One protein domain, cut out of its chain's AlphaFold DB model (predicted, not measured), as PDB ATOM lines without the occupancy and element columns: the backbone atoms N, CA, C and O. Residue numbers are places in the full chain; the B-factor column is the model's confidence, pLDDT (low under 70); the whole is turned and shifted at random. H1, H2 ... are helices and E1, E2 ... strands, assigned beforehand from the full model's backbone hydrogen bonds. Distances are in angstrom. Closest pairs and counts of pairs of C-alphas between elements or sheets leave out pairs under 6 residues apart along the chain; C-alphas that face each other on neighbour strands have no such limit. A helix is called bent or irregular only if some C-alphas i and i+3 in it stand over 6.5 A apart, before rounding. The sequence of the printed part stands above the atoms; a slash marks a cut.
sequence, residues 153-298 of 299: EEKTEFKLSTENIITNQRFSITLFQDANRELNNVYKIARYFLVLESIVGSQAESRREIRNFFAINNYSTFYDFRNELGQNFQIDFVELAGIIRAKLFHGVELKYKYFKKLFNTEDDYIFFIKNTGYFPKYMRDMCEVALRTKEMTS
ATOM      1  N   GLU A 153      55.638  34.248   2.543       82.81
ATOM      2  CA  GLU A 153      55.018  33.938   3.832       82.81
ATOM      3  C   GLU A 153      53.745  34.768   4.043       82.81
ATOM      4  O   GLU A 153      52.697  34.188   4.321       82.81
ATOM      5  N   GLU A 154      53.793  36.089   3.809       68.50
ATOM      6  CA  GLU A 154      52.622  36.978   3.930       68.50
ATOM      7  C   GLU A 154      51.476  36.520   3.013       68.50
ATOM      8  O   GLU A 154      50.310  36.446   3.411       68.50
ATOM      9  N   LYS A 155      51.811  36.159   1.773       74.00
ATOM     10  CA  LYS A 155      50.848  35.650   0.792       74.00
ATOM     11  C   LYS A 155      50.220  34.328   1.231       74.00
ATOM     12  O   LYS A 155      49.022  34.122   1.027       74.00
ATOM     13  N   THR A 156      51.011  33.429   1.810       77.81
ATOM     14  CA  THR A 156      50.534  32.126   2.294       77.81
ATOM     15  C   THR A 156      49.641  32.291   3.520       77.81
ATOM     16  O   THR A 156      48.544  31.731   3.561       77.81
ATOM     17  N   GLU A 157      50.055  33.116   4.479       78.12
ATOM     18  CA  GLU A 157      49.276  33.427   5.677       78.12
ATOM     19  C   GLU A 157      47.940  34.084   5.318       78.12
ATOM     20  O   GLU A 157      46.887  33.687   5.824       78.12
ATOM     21  N   PHE A 158      47.951  35.019   4.364       75.75
ATOM     22  CA  PHE A 158      46.726  35.632   3.873       75.75
ATOM     23  C   PHE A 158      45.763  34.613   3.255       75.75
ATOM     24  O   PHE A 158      44.560  34.689   3.512       75.75
ATOM     25  N   LYS A 159      46.260  33.671   2.440       75.25
ATOM     26  CA  LYS A 159      45.420  32.618   1.848       75.25
ATOM     27  C   LYS A 159      44.756  31.773   2.931       75.25
ATOM     28  O   LYS A 159      43.536  31.648   2.918       75.25
ATOM     29  N   LEU A 160      45.535  31.288   3.898       77.50
ATOM     30  CA  LEU A 160      45.031  30.464   4.999       77.50
ATOM     31  C   LEU A 160      44.002  31.216   5.859       77.50
ATOM     32  O   LEU A 160      42.932  30.686   6.154       77.50
ATOM     33  N   SER A 161      44.278  32.476   6.215       75.38
ATOM     34  CA  SER A 161      43.324  33.315   6.956       75.38
ATOM     35  C   SER A 161      42.043  33.553   6.146       75.38
ATOM     36  O   SER A 161      40.936  33.446   6.673       75.38
ATOM     37  N   THR A 162      42.163  33.786   4.835       76.12
ATOM     38  CA  THR A 162      41.007  33.981   3.945       76.12
ATOM     39  C   THR A 162      40.145  32.723   3.845       76.12
ATOM     40  O   THR A 162      38.924  32.818   3.959       76.12
ATOM     41  N   GLU A 163      40.750  31.547   3.677       76.88
ATOM     42  CA  GLU A 163      40.043  30.260   3.652       76.88
ATOM     43  C   GLU A 163      39.288  30.003   4.965       76.88
ATOM     44  O   GLU A 163      38.111  29.625   4.947       76.88
ATOM     45  N   ASN A 164      39.920  30.299   6.105       74.94
ATOM     46  CA  ASN A 164      39.292  30.201   7.423       74.94
ATOM     47  C   ASN A 164      38.114  31.167   7.581       74.94
ATOM     48  O   ASN A 164      37.049  30.774   8.063       74.94
ATOM     49  N   ILE A 165      38.275  32.428   7.167       76.06
ATOM     50  CA  ILE A 165      37.205  33.432   7.201       76.06
ATOM     51  C   ILE A 165      36.033  32.979   6.321       76.06
ATOM     52  O   ILE A 165      34.893  32.991   6.782       76.06
ATOM     53  N   ILE A 166      36.292  32.514   5.095       76.69
ATOM     54  CA  ILE A 166      35.253  32.021   4.174       76.69
ATOM     55  C   ILE A 166      34.489  30.842   4.773       76.69
ATOM     56  O   ILE A 166      33.260  30.811   4.701       76.69
ATOM     57  N   THR A 167      35.202  29.899   5.382       75.25
ATOM     58  CA  THR A 167      34.599  28.692   5.954       75.25
ATOM     59  C   THR A 167      33.732  29.022   7.168       75.25
ATOM     60  O   THR A 167      32.591  28.570   7.253       75.25
ATOM     61  N   ASN A 168      34.233  29.859   8.077       80.69
ATOM     62  CA  ASN A 168      33.610  30.075   9.385       80.69
ATOM     63  C   ASN A 168      32.667  31.285   9.435       80.69
ATOM     64  O   ASN A 168      31.803  31.362  10.304       80.69
ATOM     65  N   GLN A 169      32.818  32.243   8.518       87.06
ATOM     66  CA  GLN A 169      32.100  33.523   8.536       87.06
ATOM     67  C   GLN A 169      31.350  33.795   7.224       87.06
ATOM     68  O   GLN A 169      31.044  34.946   6.907       87.06
ATOM     69  N   ARG A 170      31.010  32.742   6.462       84.44
ATOM     70  CA  ARG A 170      30.340  32.834   5.151       84.44
ATOM     71  C   ARG A 170      29.144  33.785   5.143       84.44
ATOM     72  O   ARG A 170      29.029  34.606   4.240       84.44
ATOM     73  N   PHE A 171      28.274  33.689   6.148       88.75
ATOM     74  CA  PHE A 171      27.091  34.545   6.249       88.75
ATOM     75  C   PHE A 171      27.460  36.031   6.383       88.75
ATOM     76  O   PHE A 171      26.949  36.859   5.629       88.75
ATOM     77  N   SER A 172      28.407  36.363   7.266       91.19
ATOM     78  CA  SER A 172      28.917  37.729   7.434       91.19
ATOM     79  C   SER A 172      29.559  38.264   6.149       91.19
ATOM     80  O   SER A 172      29.367  39.428   5.806       91.19
ATOM     81  N   ILE A 173      30.264  37.416   5.392       88.12
ATOM     82  CA  ILE A 173      30.855  37.790   4.095       88.12
ATOM     83  C   ILE A 173      29.772  38.091   3.059       88.12
ATOM     84  O   ILE A 173      29.890  39.074   2.331       88.12
ATOM     85  N   THR A 174      28.712  37.284   2.990       86.44
ATOM     86  CA  THR A 174      27.582  37.547   2.086       86.44
ATOM     87  C   THR A 174      26.929  38.890   2.410       86.44
ATOM     88  O   THR A 174      26.772  39.718   1.516       86.44
ATOM     89  N   LEU A 175      26.658  39.165   3.691       92.06
ATOM     90  CA  LEU A 175      26.142  40.470   4.118       92.06
ATOM     91  C   LEU A 175      27.100  41.617   3.765       92.06
ATOM     92  O   LEU A 175      26.657  42.694   3.369       92.06
ATOM     93  N   PHE A 176      28.411  41.395   3.877       91.12
ATOM     94  CA  PHE A 176      29.422  42.394   3.539       91.12
ATOM     95  C   PHE A 176      29.462  42.694   2.035       91.12
ATOM     96  O   PHE A 176      29.571  43.854   1.635       91.12
ATOM     97  N   GLN A 177      29.306  41.675   1.187       87.38
ATOM     98  CA  GLN A 177      29.171  41.850  -0.261       87.38
ATOM     99  C   GLN A 177      27.903  42.630  -0.623       87.38
ATOM    100  O   GLN A 177      27.971  43.559  -1.433       87.38
ATOM    101  N   ASP A 178      26.775  42.310   0.009       85.25
ATOM    102  CA  ASP A 178      25.516  43.031  -0.192       85.25
ATOM    103  C   ASP A 178      25.623  44.490   0.262       85.25
ATOM    104  O   ASP A 178      25.165  45.398  -0.433       85.25
ATOM    105  N   ALA A 179      26.294  44.743   1.391       90.94
ATOM    106  CA  ALA A 179      26.592  46.093   1.849       90.94
ATOM    107  C   ALA A 179      27.453  46.853   0.830       90.94
ATOM    108  O   ALA A 179      27.140  47.992   0.500       90.94
ATOM    109  N   ASN A 180      28.491  46.236   0.257       83.00
ATOM    110  CA  ASN A 180      29.350  46.888  -0.738       83.00
ATOM    111  C   ASN A 180      28.606  47.282  -2.027       83.00
ATOM    112  O   ASN A 180      28.943  48.311  -2.623       83.00
ATOM    113  N   ARG A 181      27.589  46.510  -2.427       83.62
ATOM    114  CA  ARG A 181      26.754  46.771  -3.615       83.62
ATOM    115  C   ARG A 181      25.692  47.851  -3.405       83.62
ATOM    116  O   ARG A 181      25.172  48.374  -4.385       83.62
ATOM    117  N   GLU A 182      25.378  48.199  -2.159       86.88
ATOM    118  CA  GLU A 182      24.407  49.246  -1.845       86.88
ATOM    119  C   GLU A 182      24.880  50.611  -2.368       86.88
ATOM    120  O   GLU A 182      26.014  51.036  -2.115       86.88
ATOM    121  N   LEU A 183      24.005  51.292  -3.109       82.00
ATOM    122  CA  LEU A 183      24.295  52.580  -3.743       82.00
ATOM    123  C   LEU A 183      23.955  53.746  -2.816       82.00
ATOM    124  O   LEU A 183      24.629  54.775  -2.837       82.00
ATOM    125  N   ASN A 184      22.932  53.592  -1.976       85.25
ATOM    126  CA  ASN A 184      22.546  54.638  -1.045       85.25
ATOM    127  C   ASN A 184      23.432  54.592   0.205       85.25
ATOM    128  O   ASN A 184      23.345  53.663   1.001       85.25
ATOM    129  N   ASN A 185      24.240  55.631   0.428       85.94
ATOM    130  CA  ASN A 185      25.187  55.687   1.549       85.94
ATOM    131  C   ASN A 185      24.549  55.456   2.928       85.94
ATOM    132  O   ASN A 185      25.163  54.832   3.790       85.94
ATOM    133  N   VAL A 186      23.318  55.917   3.160       89.12
ATOM    134  CA  VAL A 186      22.651  55.754   4.461       89.12
ATOM    135  C   VAL A 186      22.238  54.296   4.676       89.12
ATOM    136  O   VAL A 186      22.501  53.722   5.734       89.12
ATOM    137  N   TYR A 187      21.661  53.659   3.653       90.50
ATOM    138  CA  TYR A 187      21.380  52.221   3.686       90.50
ATOM    139  C   TYR A 187      22.665  51.395   3.751       90.50
ATOM    140  O   TYR A 187      22.704  50.368   4.424       90.50
ATOM    141  N   LYS A 188      23.741  51.872   3.121       91.94
ATOM    142  CA  LYS A 188      25.058  51.236   3.146       91.94
ATOM    143  C   LYS A 188      25.611  51.160   4.568       91.94
ATOM    144  O   LYS A 188      26.039  50.093   4.996       91.94
ATOM    145  N   ILE A 189      25.501  52.249   5.337       93.44
ATOM    146  CA  ILE A 189      25.841  52.282   6.771       93.44
ATOM    147  C   ILE A 189      25.005  51.260   7.558       93.44
ATOM    148  O   ILE A 189      25.561  50.495   8.346       93.44
ATOM    149  N   ALA A 190      23.687  51.209   7.327       93.50
ATOM    150  CA  ALA A 190      22.809  50.247   7.999       93.50
ATOM    151  C   ALA A 190      23.185  48.791   7.687       93.50
ATOM    152  O   ALA A 190      23.192  47.951   8.582       93.50
ATOM    153  N   ARG A 191      23.522  48.489   6.428       94.38
ATOM    154  CA  ARG A 191      23.937  47.148   6.002       94.38
ATOM    155  C   ARG A 191      25.287  46.751   6.591       94.38
ATOM    156  O   ARG A 191      25.402  45.629   7.067       94.38
ATOM    157  N   TYR A 192      26.271  47.651   6.644       96.50
ATOM    158  CA  TYR A 192      27.523  47.369   7.359       96.50
ATOM    159  C   TYR A 192      27.290  47.115   8.848       96.50
ATOM    160  O   TYR A 192      27.932  46.244   9.425       96.50
ATOM    161  N   PHE A 193      26.329  47.802   9.472       95.62
ATOM    162  CA  PHE A 193      25.960  47.485  10.849       95.62
ATOM    163  C   PHE A 193      25.496  46.028  10.992       95.62
ATOM    164  O   PHE A 193      25.960  45.356  11.903       95.62
ATOM    165  N   LEU A 194      24.676  45.504  10.067       94.25
ATOM    166  CA  LEU A 194      24.256  44.090  10.082       94.25
ATOM    167  C   LEU A 194      25.430  43.112   9.990       94.25
ATOM    168  O   LEU A 194      25.387  42.056  10.614       94.25
ATOM    169  N   VAL A 195      26.463  43.450   9.214       95.12
ATOM    170  CA  VAL A 195      27.692  42.644   9.125       95.12
ATOM    171  C   VAL A 195      28.358  42.562  10.496       95.12
ATOM    172  O   VAL A 195      28.763  41.491  10.935       95.12
ATOM    173  N   LEU A 196      28.435  43.683  11.214       95.25
ATOM    174  CA  LEU A 196      28.961  43.694  12.576       95.25
ATOM    175  C   LEU A 196      28.060  42.895  13.531       95.25
ATOM    176  O   LEU A 196      28.587  42.127  14.334       95.25
ATOM    177  N   GLU A 197      26.726  43.006  13.415       94.38
ATOM    178  CA  GLU A 197      25.775  42.198  14.204       94.38
ATOM    179  C   GLU A 197      26.004  40.693  13.989       94.38
ATOM    180  O   GLU A 197      26.016  39.926  14.955       94.38
ATOM    181  N   SER A 198      26.233  40.267  12.741       92.88
ATOM    182  CA  SER A 198      26.452  38.858  12.415       92.88
ATOM    183  C   SER A 198      27.796  38.332  12.917       92.88
ATOM    184  O   SER A 198      27.876  37.170  13.309       92.88
ATOM    185  N   ILE A 199      28.840  39.167  12.956       91.31
ATOM    186  CA  ILE A 199      30.161  38.785  13.483       91.31
ATOM    187  C   ILE A 199      30.126  38.605  15.007       91.31
ATOM    188  O   ILE A 199      30.725  37.662  15.532       91.31
ATOM    189  N   VAL A 200      29.420  39.486  15.726       90.69
ATOM    190  CA  VAL A 200      29.303  39.381  17.193       90.69
ATOM    191  C   VAL A 200      28.207  38.412  17.647       90.69
ATOM    192  O   VAL A 200      28.209  38.008  18.804       90.69
ATOM    193  N   GLY A 201      27.292  38.013  16.758       81.06
ATOM    194  CA  GLY A 201      26.239  37.033  17.041       81.06
ATOM    195  C   GLY A 201      25.113  37.546  17.948       81.06
ATOM    196  O   GLY A 201      24.470  36.752  18.630       81.06
ATOM    197  N   SER A 202      24.869  38.861  17.986       73.69
ATOM    198  CA  SER A 202      23.883  39.482  18.886       73.69
ATOM    199  C   SER A 202      22.658  39.995  18.129       73.69
ATOM    200  O   SER A 202      22.796  40.624  17.083       73.69
ATOM    201  N   GLN A 203      21.457  39.743  18.670       63.00
ATOM    202  CA  GLN A 203      20.186  40.253  18.125       63.00
ATOM    203  C   GLN A 203      19.480  41.277  19.032       63.00
ATOM    204  O   GLN A 203      18.696  42.083  18.532       63.00
ATOM    205  N   ALA A 204      19.730  41.266  20.349       63.56
ATOM    206  CA  ALA A 204      18.995  42.098  21.312       63.56
ATOM    207  C   ALA A 204      19.789  43.326  21.805       63.56
ATOM    208  O   ALA A 204      19.194  44.359  22.108       63.56
ATOM    209  N   GLU A 205      21.126  43.252  21.846       80.12
ATOM    210  CA  GLU A 205      21.996  44.311  22.393       80.12
ATOM    211  C   GLU A 205      23.203  44.600  21.489       80.12
ATOM    212  O   GLU A 205      24.303  44.913  21.951       80.12
ATOM    213  N   SER A 206      22.995  44.534  20.173       86.31
ATOM    214  CA  SER A 206      24.065  44.537  19.171       86.31
ATOM    215  C   SER A 206      25.041  45.704  19.311       86.31
ATOM    216  O   SER A 206      26.246  45.513  19.222       86.31
ATOM    217  N   ARG A 207      24.560  46.916  19.618       92.25
ATOM    218  CA  ARG A 207      25.434  48.090  19.810       92.25
ATOM    219  C   ARG A 207      26.413  47.926  20.975       92.25
ATOM    220  O   ARG A 207      27.533  48.417  20.894       92.25
ATOM    221  N   ARG A 208      26.007  47.282  22.073       92.12
ATOM    222  CA  ARG A 208      26.900  47.035  23.214       92.12
ATOM    223  C   ARG A 208      27.919  45.959  22.860       92.12
ATOM    224  O   ARG A 208      29.107  46.171  23.062       92.12
ATOM    225  N   GLU A 209      27.461  44.860  22.271       91.75
ATOM    226  CA  GLU A 209      28.329  43.738  21.896       91.75
ATOM    227  C   GLU A 209      29.366  44.131  20.837       91.75
ATOM    228  O   GLU A 209      30.537  43.784  20.963       91.75
ATOM    229  N   ILE A 210      28.982  44.944  19.849       94.12
ATOM    230  CA  ILE A 210      29.910  45.490  18.850       94.12
ATOM    231  C   ILE A 210      30.962  46.387  19.518       94.12
ATOM    232  O   ILE A 210      32.151  46.246  19.233       94.12
ATOM    233  N   ARG A 211      30.566  47.279  20.439       92.88
ATOM    234  CA  ARG A 211      31.534  48.108  21.178       92.88
ATOM    235  C   ARG A 211      32.486  47.263  22.013       92.88
ATOM    236  O   ARG A 211      33.685  47.507  21.966       92.88
ATOM    237  N   ASN A 212      31.967  46.271  22.734       90.94
ATOM    238  CA  ASN A 212      32.777  45.364  23.541       90.94
ATOM    239  C   ASN A 212      33.782  44.606  22.670       90.94
ATOM    240  O   ASN A 212      34.959  44.541  23.013       90.94
ATOM    241  N   PHE A 213      33.339  44.098  21.518       91.94
ATOM    242  CA  PHE A 213      34.203  43.424  20.556       91.94
ATOM    243  C   PHE A 213      35.366  44.320  20.114       91.94
ATOM    244  O   PHE A 213      36.517  43.902  20.190       91.94
ATOM    245  N   PHE A 214      35.107  45.563  19.704       92.31
ATOM    246  CA  PHE A 214      36.186  46.467  19.288       92.31
ATOM    247  C   PHE A 214      37.066  46.931  20.459       92.31
ATOM    248  O   PHE A 214      38.281  47.023  20.297       92.31
ATOM    249  N   ALA A 215      36.490  47.141  21.646       89.38
ATOM    250  CA  ALA A 215      37.229  47.527  22.846       89.38
ATOM    251  C   ALA A 215      38.231  46.448  23.287       89.38
ATOM    252  O   ALA A 215      39.385  46.769  23.560       89.38
ATOM    253  N   ILE A 216      37.828  45.170  23.289       88.38
ATOM    254  CA  ILE A 216      38.716  44.035  23.606       88.38
ATOM    255  C   ILE A 216      39.889  43.956  22.617       88.38
ATOM    256  O   ILE A 216      40.984  43.538  22.981       88.38
ATOM    257  N   ASN A 217      39.674  44.398  21.379       84.19
ATOM    258  CA  ASN A 217      40.659  44.337  20.305       84.19
ATOM    259  C   ASN A 217      41.402  45.664  20.071       84.19
ATOM    260  O   ASN A 217      42.001  45.849  19.014       84.19
ATOM    261  N   ASN A 218      41.380  46.581  21.049       85.44
ATOM    262  CA  ASN A 218      42.069  47.879  21.008       85.44
ATOM    263  C   ASN A 218      41.758  48.722  19.758       85.44
ATOM    264  O   ASN A 218      42.607  49.471  19.272       85.44
ATOM    265  N   TYR A 219      40.538  48.614  19.231       84.94
ATOM    266  CA  TYR A 219      40.091  49.376  18.072       84.94
ATOM    267  C   TYR A 219      39.059  50.425  18.496       84.94
ATOM    268  O   TYR A 219      38.064  50.115  19.154       84.94
ATOM    269  N   SER A 220      39.283  51.686  18.116       86.06
ATOM    270  CA  SER A 220      38.337  52.765  18.414       86.06
ATOM    271  C   SER A 220      37.097  52.656  17.528       86.06
ATOM    272  O   SER A 220      37.208  52.505  16.318       86.06
ATOM    273  N   THR A 221      35.919  52.794  18.130       90.12
ATOM    274  CA  THR A 221      34.634  52.943  17.416       90.12
ATOM    275  C   THR A 221      34.259  54.408  17.181       90.12
ATOM    276  O   THR A 221      33.227  54.709  16.576       90.12
ATOM    277  N   PHE A 222      35.100  55.316  17.675       88.31
ATOM    278  CA  PHE A 222      34.942  56.751  17.565       88.31
ATOM    279  C   PHE A 222      35.861  57.313  16.486       88.31
ATOM    280  O   PHE A 222      37.010  56.880  16.347       88.31
ATOM    281  N   TYR A 223      35.369  58.327  15.782       83.81
ATOM    282  CA  TYR A 223      36.153  59.105  14.830       83.81
ATOM    283  C   TYR A 223      35.934  60.596  15.054       83.81
ATOM    284  O   TYR A 223      34.799  61.034  15.276       83.81
ATOM    285  N   ASP A 224      37.008  61.366  14.934       83.31
ATOM    286  CA  ASP A 224      36.973  62.814  15.069       83.31
ATOM    287  C   ASP A 224      36.724  63.468  13.707       83.31
ATOM    288  O   ASP A 224      37.438  63.237  12.730       83.31
ATOM    289  N   PHE A 225      35.706  64.315  13.651       78.44
ATOM    290  CA  PHE A 225      35.360  65.136  12.502       78.44
ATOM    291  C   PHE A 225      35.598  66.600  12.807       78.44
ATOM    292  O   PHE A 225      35.522  67.038  13.952       78.44
ATOM    293  N   ARG A 226      35.817  67.374  11.744       76.06
ATOM    294  CA  ARG A 226      35.839  68.829  11.798       76.06
ATOM    295  C   ARG A 226      34.676  69.364  10.975       76.06
ATOM    296  O   ARG A 226      34.593  69.060   9.787       76.06
ATOM    297  N   ASN A 227      33.762  70.102  11.603       70.12
ATOM    298  CA  ASN A 227      32.623  70.692  10.896       70.12
ATOM    299  C   ASN A 227      33.058  71.901  10.044       70.12
ATOM    300  O   ASN A 227      34.213  72.334  10.087       70.12
ATOM    301  N   GLU A 228      32.128  72.464   9.268       68.50
ATOM    302  CA  GLU A 228      32.380  73.619   8.384       68.50
ATOM    303  C   GLU A 228      32.814  74.882   9.151       68.50
ATOM    304  O   GLU A 228      33.498  75.741   8.598       68.50
ATOM    305  N   LEU A 229      32.489  74.969  10.445       70.56
ATOM    306  CA  LEU A 229      32.916  76.040  11.351       70.56
ATOM    307  C   LEU A 229      34.315  75.797  11.943       70.56
ATOM    308  O   LEU A 229      34.803  76.585  12.751       70.56
ATOM    309  N   GLY A 230      34.973  74.699  11.564       72.62
ATOM    310  CA  GLY A 230      36.296  74.332  12.045       72.62
ATOM    311  C   GLY A 230      36.310  73.714  13.446       72.62
ATOM    312  O   GLY A 230      37.404  73.544  13.992       72.62
ATOM    313  N   GLN A 231      35.151  73.377  14.016       76.44
ATOM    314  CA  GLN A 231      35.024  72.760  15.337       76.44
ATOM    315  C   GLN A 231      35.181  71.244  15.240       76.44
ATOM    316  O   GLN A 231      34.626  70.611  14.340       76.44
ATOM    317  N   ASN A 232      35.921  70.669  16.187       79.50
ATOM    318  CA  ASN A 232      36.084  69.226  16.274       79.50
ATOM    319  C   ASN A 232      34.914  68.607  17.039       79.50
ATOM    320  O   ASN A 232      34.531  69.100  18.101       79.50
ATOM    321  N   PHE A 233      34.386  67.508  16.524       78.56
ATOM    322  CA  PHE A 233      33.375  66.708  17.195       78.56
ATOM    323  C   PHE A 233      33.617  65.229  16.916       78.56
ATOM    324  O   PHE A 233      34.079  64.855  15.842       78.56
ATOM    325  N   GLN A 234      33.324  64.387  17.899       85.19
ATOM    326  CA  GLN A 234      33.586  62.959  17.831       85.19
ATOM    327  C   GLN A 234      32.276  62.196  17.646       85.19
ATOM    328  O   GLN A 234      31.292  62.473  18.331       85.19
ATOM    329  N   ILE A 235      32.262  61.227  16.734       87.31
ATOM    330  CA  ILE A 235      31.082  60.409  16.449       87.31
ATOM    331  C   ILE A 235      31.356  58.957  16.830       87.31
ATOM    332  O   ILE A 235      32.302  58.354  16.326       87.31
ATOM    333  N   ASP A 236      30.480  58.385  17.661       90.56
ATOM    334  CA  ASP A 236      30.373  56.936  17.857       90.56
ATOM    335  C   ASP A 236      29.673  56.314  16.640       90.56
ATOM    336  O   ASP A 236      28.459  56.456  16.447       90.56
ATOM    337  N   PHE A 237      30.443  55.614  15.810       91.00
ATOM    338  CA  PHE A 237      29.927  54.989  14.595       91.00
ATOM    339  C   PHE A 237      28.996  53.810  14.863       91.00
ATOM    340  O   PHE A 237      28.086  53.560  14.070       91.00
ATOM    341  N   VAL A 238      29.173  53.111  15.984       93.25
ATOM    342  CA  VAL A 238      28.306  51.994  16.373       93.25
ATOM    343  C   VAL A 238      26.937  52.522  16.792       93.25
ATOM    344  O   VAL A 238      25.910  51.965  16.398       93.25
ATOM    345  N   GLU A 239      26.899  53.626  17.541       93.25
ATOM    346  CA  GLU A 239      25.639  54.286  17.892       93.25
ATOM    347  C   GLU A 239      24.949  54.863  16.655       93.25
ATOM    348  O   GLU A 239      23.761  54.609  16.444       93.25
ATOM    349  N   LEU A 240      25.692  55.598  15.819       91.94
ATOM    350  CA  LEU A 240      25.179  56.209  14.593       91.94
ATOM    351  C   LEU A 240      24.547  55.153  13.682       91.94
ATOM    352  O   LEU A 240      23.377  55.266  13.309       91.94
ATOM    353  N   ALA A 241      25.307  54.110  13.345       93.06
ATOM    354  CA  ALA A 241      24.862  53.069  12.434       93.06
ATOM    355  C   ALA A 241      23.725  52.230  13.033       93.06
ATOM    356  O   ALA A 241      22.770  51.898  12.327       93.06
ATOM    357  N   GLY A 242      23.759  51.970  14.344       92.88
ATOM    358  CA  GLY A 242      22.684  51.277  15.046       92.88
ATOM    359  C   GLY A 242      21.370  52.065  15.060       92.88
ATOM    360  O   GLY A 242      20.311  51.475  14.844       92.88
ATOM    361  N   ILE A 243      21.412  53.391  15.242       92.31
ATOM    362  CA  ILE A 243      20.221  54.252  15.128       92.31
ATOM    363  C   ILE A 243      19.688  54.228  13.695       92.31
ATOM    364  O   ILE A 243      18.488  54.030  13.500       92.31
ATOM    365  N   ILE A 244      20.558  54.397  12.695       91.88
ATOM    366  CA  ILE A 244      20.167  54.387  11.280       91.88
ATOM    367  C   ILE A 244      19.483  53.065  10.928       91.88
ATOM    368  O   ILE A 244      18.351  53.078  10.442       91.88
ATOM    369  N   ARG A 245      20.114  51.928  11.240       91.81
ATOM    370  CA  ARG A 245      19.554  50.588  11.018       91.81
ATOM    371  C   ARG A 245      18.210  50.423  11.728       91.81
ATOM    372  O   ARG A 245      17.245  49.990  11.105       91.81
ATOM    373  N   ALA A 246      18.107  50.816  13.000       90.25
ATOM    374  CA  ALA A 246      16.878  50.700  13.790       90.25
ATOM    375  C   ALA A 246      15.740  51.640  13.350       90.25
ATOM    376  O   ALA A 246      14.606  51.465  13.792       90.25
ATOM    377  N   LYS A 247      16.002  52.661  12.531       91.62
ATOM    378  CA  LYS A 247      14.953  53.534  11.980       91.62
ATOM    379  C   LYS A 247      14.606  53.165  10.547       91.62
ATOM    380  O   LYS A 247      13.433  52.927  10.265       91.62
ATOM    381  N   LEU A 248      15.611  53.022   9.685       86.69
ATOM    382  CA  LEU A 248      15.402  52.705   8.276       86.69
ATOM    383  C   LEU A 248      14.685  51.371   8.076       86.69
ATOM    384  O   LEU A 248      13.753  51.300   7.284       86.69
ATOM    385  N   PHE A 249      15.052  50.326   8.823       82.62
ATOM    386  CA  PHE A 249      14.464  48.995   8.615       82.62
ATOM    387  C   PHE A 249      13.031  48.872   9.147       82.62
ATOM    388  O   PHE A 249      12.350  47.893   8.867       82.62
ATOM    389  N   HIS A 250      12.555  49.887   9.868       84.06
ATOM    390  CA  HIS A 250      11.163  50.016  10.290       84.06
ATOM    391  C   HIS A 250      10.402  51.075   9.470       84.06
ATOM    392  O   HIS A 250       9.318  51.489   9.869       84.06
ATOM    393  N   GLY A 251      10.971  51.546   8.350       82.12
ATOM    394  CA  GLY A 251      10.351  52.550   7.480       82.12
ATOM    395  C   GLY A 251      10.252  53.945   8.103       82.12
ATOM    396  O   GLY A 251       9.433  54.755   7.677       82.12
ATOM    397  N   VAL A 252      11.053  54.235   9.133       88.69
ATOM    398  CA  VAL A 252      11.012  55.512   9.854       88.69
ATOM    399  C   VAL A 252      12.031  56.482   9.267       88.69
ATOM    400  O   VAL A 252      13.224  56.190   9.196       88.69
ATOM    401  N   GLU A 253      11.560  57.676   8.915       86.12
ATOM    402  CA  GLU A 253      12.400  58.788   8.475       86.12
ATOM    403  C   GLU A 253      13.422  59.190   9.555       86.12
ATOM    404  O   GLU A 253      13.097  59.308  10.743       86.12
ATOM    405  N   LEU A 254      14.667  59.432   9.140       88.44
ATOM    406  CA  LEU A 254      15.718  59.904  10.035       88.44
ATOM    407  C   LEU A 254      15.450  61.360  10.422       88.44
ATOM    408  O   LEU A 254      15.297  62.221   9.565       88.44
ATOM    409  N   LYS A 255      15.401  61.632  11.728       89.38
ATOM    410  CA  LYS A 255      15.159  62.965  12.295       89.38
ATOM    411  C   LYS A 255      16.218  63.276  13.335       89.38
ATOM    412  O   LYS A 255      16.554  62.395  14.130       89.38
ATOM    413  N   TYR A 256      16.644  64.538  13.406       88.56
ATOM    414  CA  TYR A 256      17.660  65.010  14.353       88.56
ATOM    415  C   TYR A 256      17.403  64.547  15.796       88.56
ATOM    416  O   TYR A 256      18.318  64.115  16.490       88.56
ATOM    417  N   LYS A 257      16.133  64.519  16.234       90.81
ATOM    418  CA  LYS A 257      15.747  64.066  17.584       90.81
ATOM    419  C   LYS A 257      16.300  62.692  17.984       90.81
ATOM    420  O   LYS A 257      16.503  62.465  19.172       90.81
ATOM    421  N   TYR A 258      16.532  61.789  17.028       90.94
ATOM    422  CA  TYR A 258      17.097  60.464  17.300       90.94
ATOM    423  C   TYR A 258      18.609  60.501  17.531       90.94
ATOM    424  O   TYR A 258      19.135  59.613  18.191       90.94
ATOM    425  N   PHE A 259      19.284  61.540  17.042       90.69
ATOM    426  CA  PHE A 259      20.734  61.698  17.077       90.69
ATOM    427  C   PHE A 259      21.202  62.808  18.029       90.69
ATOM    428  O   PHE A 259      22.387  63.115  18.059       90.69
ATOM    429  N   LYS A 260      20.319  63.385  18.857       88.19
ATOM    430  CA  LYS A 260      20.666  64.444  19.832       88.19
ATOM    431  C   LYS A 260      21.787  64.077  20.810       88.19
ATOM    432  O   LYS A 260      22.386  64.960  21.405       88.19
ATOM    433  N   LYS A 261      22.033  62.781  21.020       85.00
ATOM    434  CA  LYS A 261      23.141  62.286  21.853       85.00
ATOM    435  C   LYS A 261      24.469  62.164  21.096       85.00
ATOM    436  O   LYS A 261      25.490  61.959  21.732       85.00
ATOM    437  N   LEU A 262      24.433  62.236  19.766       84.88
ATOM    438  CA  LEU A 262      25.590  62.111  18.876       84.88
ATOM    439  C   LEU A 262      26.008  63.441  18.258       84.88
ATOM    440  O   LEU A 262      27.185  63.643  17.992       84.88
ATOM    441  N   PHE A 263      25.052  64.337  18.023       84.56
ATOM    442  CA  PHE A 263      25.295  65.638  17.420       84.56
ATOM    443  C   PHE A 263      24.881  66.742  18.388       84.56
ATOM    444  O   PHE A 263      23.724  66.801  18.818       84.56
ATOM    445  N   ASN A 264      25.832  67.624  18.693       78.19
ATOM    446  CA  ASN A 264      25.636  68.750  19.602       78.19
ATOM    447  C   ASN A 264      24.643  69.769  19.032       78.19
ATOM    448  O   ASN A 264      23.885  70.376  19.785       78.19
ATOM    449  N   THR A 265      24.615  69.918  17.705       82.38
ATOM    450  CA  THR A 265      23.719  70.832  16.993       82.38
ATOM    451  C   THR A 265      22.946  70.120  15.880       82.38
ATOM    452  O   THR A 265      23.323  69.038  15.424       82.38
ATOM    453  N   GLU A 266      21.842  70.723  15.436       85.38
ATOM    454  CA  GLU A 266      21.118  70.253  14.248       85.38
ATOM    455  C   GLU A 266      21.946  70.455  12.967       85.38
ATOM    456  O   GLU A 266      21.853  69.645  12.045       85.38
ATOM    457  N   ASP A 267      22.834  71.453  12.945       80.50
ATOM    458  CA  ASP A 267      23.751  71.711  11.833       80.50
ATOM    459  C   ASP A 267      24.772  70.578  11.646       80.50
ATOM    460  O   ASP A 267      25.002  70.153  10.513       80.50
ATOM    461  N   ASP A 268      25.313  70.001  12.728       79.88
ATOM    462  CA  ASP A 268      26.211  68.832  12.647       79.88
ATOM    463  C   ASP A 268      25.480  67.599  12.075       79.88
ATOM    464  O   ASP A 268      26.038  66.815  11.300       79.88
ATOM    465  N   TYR A 269      24.194  67.442  12.409       85.12
ATOM    466  CA  TYR A 269      23.341  66.398  11.841       85.12
ATOM    467  C   TYR A 269      23.051  66.637  10.351       85.12
ATOM    468  O   TYR A 269      23.120  65.704   9.546       85.12
ATOM    469  N   ILE A 270      22.763  67.879   9.957       82.06
ATOM    470  CA  ILE A 270      22.573  68.259   8.552       82.06
ATOM    471  C   ILE A 270      23.864  68.026   7.761       82.06
ATOM    472  O   ILE A 270      23.811  67.484   6.655       82.06
ATOM    473  N   PHE A 271      25.018  68.379   8.332       78.94
ATOM    474  CA  PHE A 271      26.330  68.104   7.756       78.94
ATOM    475  C   PHE A 271      26.521  66.605   7.510       78.94
ATOM    476  O   PHE A 271      26.896  66.220   6.402       78.94
ATOM    477  N   PHE A 272      26.198  65.756   8.492       81.31
ATOM    478  CA  PHE A 272      26.234  64.300   8.336       81.31
ATOM    479  C   PHE A 272      25.360  63.823   7.166       81.31
ATOM    480  O   PHE A 272      25.850  63.107   6.293       81.31
ATOM    481  N   ILE A 273      24.091  64.246   7.110       78.94
ATOM    482  CA  ILE A 273      23.149  63.832   6.055       78.94
ATOM    483  C   ILE A 273      23.615  64.293   4.665       78.94
ATOM    484  O   ILE A 273      23.460  63.555   3.689       78.94
ATOM    485  N   LYS A 274      24.225  65.480   4.562       76.12
ATOM    486  CA  LYS A 274      24.757  66.017   3.300       76.12
ATOM    487  C   LYS A 274      26.084  65.375   2.876       76.12
ATOM    488  O   LYS A 274      26.334  65.263   1.681       76.12
ATOM    489  N   ASN A 275      26.904  64.905   3.819       73.50
ATOM    490  CA  ASN A 275      28.262  64.390   3.576       73.50
ATOM    491  C   ASN A 275      28.406  62.890   3.883       73.50
ATOM    492  O   ASN A 275      29.454  62.418   4.329       73.50
ATOM    493  N   THR A 276      27.362  62.106   3.608       71.75
ATOM    494  CA  THR A 276      27.330  60.672   3.939       71.75
ATOM    495  C   THR A 276      28.403  59.837   3.240       71.75
ATOM    496  O   THR A 276      28.616  58.717   3.667       71.75
ATOM    497  N   GLY A 277      29.107  60.326   2.213       72.44
ATOM    498  CA  GLY A 277      30.093  59.536   1.455       72.44
ATOM    499  C   GLY A 277      31.278  59.000   2.273       72.44
ATOM    500  O   GLY A 277      31.814  57.942   1.950       72.44
ATOM    501  N   TYR A 278      31.662  59.676   3.359       73.31
ATOM    502  CA  TYR A 278      32.797  59.263   4.199       73.31
ATOM    503  C   TYR A 278      32.448  58.143   5.190       73.31
ATOM    504  O   TYR A 278      33.283  57.297   5.510       73.31
ATOM    505  N   PHE A 279      31.202  58.107   5.654       82.50
ATOM    506  CA  PHE A 279      30.760  57.237   6.745       82.50
ATOM    507  C   PHE A 279      30.706  55.739   6.377       82.50
ATOM    508  O   PHE A 279      31.188  54.922   7.164       82.50
ATOM    509  N   PRO A 280      30.207  55.336   5.189       85.38
ATOM    510  CA  PRO A 280      30.268  53.958   4.727       85.38
ATOM    511  C   PRO A 280      31.692  53.426   4.648       85.38
ATOM    512  O   PRO A 280      31.902  52.256   4.936       85.38
ATOM    513  N   LYS A 281      32.674  54.264   4.283       84.44
ATOM    514  CA  LYS A 281      34.074  53.832   4.199       84.44
ATOM    515  C   LYS A 281      34.595  53.407   5.570       84.44
ATOM    516  O   LYS A 281      35.130  52.314   5.692       84.44
ATOM    517  N   TYR A 282      34.372  54.221   6.599       87.44
ATOM    518  CA  TYR A 282      34.789  53.870   7.957       87.44
ATOM    519  C   TYR A 282      34.073  52.610   8.468       87.44
ATOM    520  O   TYR A 282      34.710  51.699   8.985       87.44
ATOM    521  N   MET A 283      32.760  52.500   8.234       91.44
ATOM    522  CA  MET A 283      31.994  51.297   8.590       91.44
ATOM    523  C   MET A 283      32.476  50.039   7.857       91.44
ATOM    524  O   MET A 283      32.517  48.959   8.446       91.44
ATOM    525  N   ARG A 284      32.859  50.164   6.583       91.38
ATOM    526  CA  ARG A 284      33.470  49.081   5.810       91.38
ATOM    527  C   ARG A 284      34.784  48.647   6.446       91.38
ATOM    528  O   ARG A 284      34.970  47.458   6.673       91.38
ATOM    529  N   ASP A 285      35.655  49.600   6.762       85.38
ATOM    530  CA  ASP A 285      36.962  49.323   7.356       85.38
ATOM    531  C   ASP A 285      36.796  48.632   8.731       85.38
ATOM    532  O   ASP A 285      37.474  47.644   9.013       85.38
ATOM    533  N   MET A 286      35.807  49.042   9.540       91.38
ATOM    534  CA  MET A 286      35.422  48.339  10.774       91.38
ATOM    535  C   MET A 286      34.992  46.885  10.522       91.38
ATOM    536  O   MET A 286      35.382  45.992  11.273       91.38
ATOM    537  N   CYS A 287      34.199  46.624   9.477       92.38
ATOM    538  CA  CYS A 287      33.791  45.262   9.115       92.38
ATOM    539  C   CYS A 287      34.988  44.407   8.682       92.38
ATOM    540  O   CYS A 287      35.086  43.250   9.081       92.38
ATOM    541  N   GLU A 288      35.909  44.967   7.894       88.06
ATOM    542  CA  GLU A 288      37.125  44.268   7.464       88.06
ATOM    543  C   GLU A 288      38.013  43.894   8.652       88.06
ATOM    544  O   GLU A 288      38.504  42.765   8.716       88.06
ATOM    545  N   VAL A 289      38.181  44.812   9.609       88.31
ATOM    546  CA  VAL A 289      38.882  44.538  10.869       88.31
ATOM    547  C   VAL A 289      38.165  43.429  11.629       88.31
ATOM    548  O   VAL A 289      38.787  42.428  11.970       88.31
ATOM    549  N   ALA A 290      36.849  43.540  11.823       90.06
ATOM    550  CA  ALA A 290      36.083  42.564  12.588       90.06
ATOM    551  C   ALA A 290      36.142  41.145  11.997       90.06
ATOM    552  O   ALA A 290      36.331  40.187  12.746       90.06
ATOM    553  N   LEU A 291      36.054  41.009  10.668       88.00
ATOM    554  CA  LEU A 291      36.176  39.722   9.973       88.00
ATOM    555  C   LEU A 291      37.531  39.053  10.246       88.00
ATOM    556  O   LEU A 291      37.581  37.853  10.520       88.00
ATOM    557  N   ARG A 292      38.625  39.825  10.208       83.25
ATOM    558  CA  ARG A 292      39.982  39.317  10.474       83.25
ATOM    559  C   ARG A 292      40.192  39.001  11.951       83.25
ATOM    560  O   ARG A 292      40.701  37.945  12.300       83.25
ATOM    561  N   THR A 293      39.763  39.891  12.833       84.38
ATOM    562  CA  THR A 293      39.959  39.752  14.278       84.38
ATOM    563  C   THR A 293      39.173  38.577  14.862       84.38
ATOM    564  O   THR A 293      39.687  37.847  15.709       84.38
ATOM    565  N   LYS A 294      37.949  38.329  14.377       81.00
ATOM    566  CA  LYS A 294      37.135  37.187  14.819       81.00
ATOM    567  C   LYS A 294      37.800  35.840  14.509       81.00
ATOM    568  O   LYS A 294      37.661  34.901  15.298       81.00
ATOM    569  N   GLU A 295      38.544  35.756  13.403       69.75
ATOM    570  CA  GLU A 295      39.334  34.571  13.043       69.75
ATOM    571  C   GLU A 295      40.405  34.269  14.097       69.75
ATOM    572  O   GLU A 295      40.503  33.132  14.551       69.75
ATOM    573  N   MET A 296      41.131  35.291  14.561       59.31
ATOM    574  CA  MET A 296      42.186  35.135  15.571       59.31
ATOM    575  C   MET A 296      41.649  34.672  16.930       59.31
ATOM    576  O   MET A 296      42.293  33.871  17.594       59.31
ATOM    577  N   THR A 297      40.460  35.129  17.335       58.03
ATOM    578  CA  THR A 297      39.837  34.729  18.615       58.03
ATOM    579  C   THR A 297      39.197  33.337  18.610       58.03
ATOM    580  O   THR A 297      38.744  32.881  19.654       58.03
ATOM    581  N   SER A 298      39.094  32.691  17.444       54.19
ATOM    582  CA  SER A 298      38.475  31.362  17.302       54.19
ATOM    583  C   SER A 298      39.508  30.222  17.239       54.19
ATOM    584  O   SER A 298      39.119  29.076  17.020       54.19
TER     585      SER A 298
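AT A GLANCE: This is residues 153 to 298 of the 299 residues of an uncharacterized protein of Epilithonimonas vandammei (UniProt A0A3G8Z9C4). Three helices, H2, H3 and H7, stand side by side as a small bundle whose centres make a triangle, and H5 and H4 pack steeply on H3. H1 makes a corner with the last part of H7 at one end, its residues 153 to 160 sticking out, while the strand hairpin E1 and E2 and the short helix H6 lie toward the other end. The printed part has 146 residues, with seven named helices and two named strands in the order H1 H2 H3 H4 E1 E2 H5 H6 H7; the one sheet, E1 - E2, is antiparallel, and the class is mostly helix. The whole is compact, with a radius of gyration of the C-alphas of 16.0 A and spans of 49 by 33 by 27 A.

IN THESE COORDINATES: Find C-alpha 153 at (55.018, 33.938, 3.832); from there H1 runs to residue 168, 22.5 A away. H2 follows at residues 170 to 181, then H3 at residues 185 to 200, 23.0 A long from C-alpha 185 at (25.187, 55.687, 1.549). Read on through H4, residues 206 to 216, to the strands E1, residues 222 to 226, and E2, residues 232 to 236. H5 holds residues 237 to 248 and H6 residues 266 to 274. H7, residues 276 to 296, is the longest helix at 31.8 A and ends at C-alpha 296, (42.186, 35.135, 15.571); it is neither bent nor irregular, but only just: C-alphas 277 and 280 are 6.5 A apart.

HOW THE PARTS SIT: Begin at H3, the hub, which touches four helices. H2 and H3 form a helical hairpin at a shallow tilt of 9 degrees, opposite ways, closest at the C-alphas of Ala 179 and Arg 191, 5.0 A. H7 touches H3 at a shallow tilt of 14 degrees, the same way, closest at the C-alphas of Ile 189 and Pro 280, 5.2 A. H5 touches residues 186 to 193 of H3 at a steep tilt of 69 degrees, only just short of perpendicular; the C-alphas of Ala 190 and Arg 245 are closest, 4.5 A. H4 touches residues 196 to 200 of H3, closest at the C-alphas of Glu 197 and Ser 206, 5.8 A. Look at residues 161 to 165 of H1, which touch H7, about perpendicular at 86 degrees; the C-alphas of Ile 165 and Glu 295 are closest, 6.3 A. In the hairpin of E1 and E2, N 225 and O 233 are 2.8 A apart, within hydrogen-bond range. H6 and H7 meet only through their link. In H1 to H6 every O i to N i+4 pair is within hydrogen-bond range; in H7, 13 of 17 are.

THE WHOLE: The two C-alphas farthest apart, those of Glu 153 and Lys 257, are 51.4 A apart. The printed part has no cut, and its one long link is H5 to H6, residues 249 to 265. Mean pLDDT of the printed part is 84.3; it is under 70 at residues 154, 203 to 204, 228 and 295 to 298.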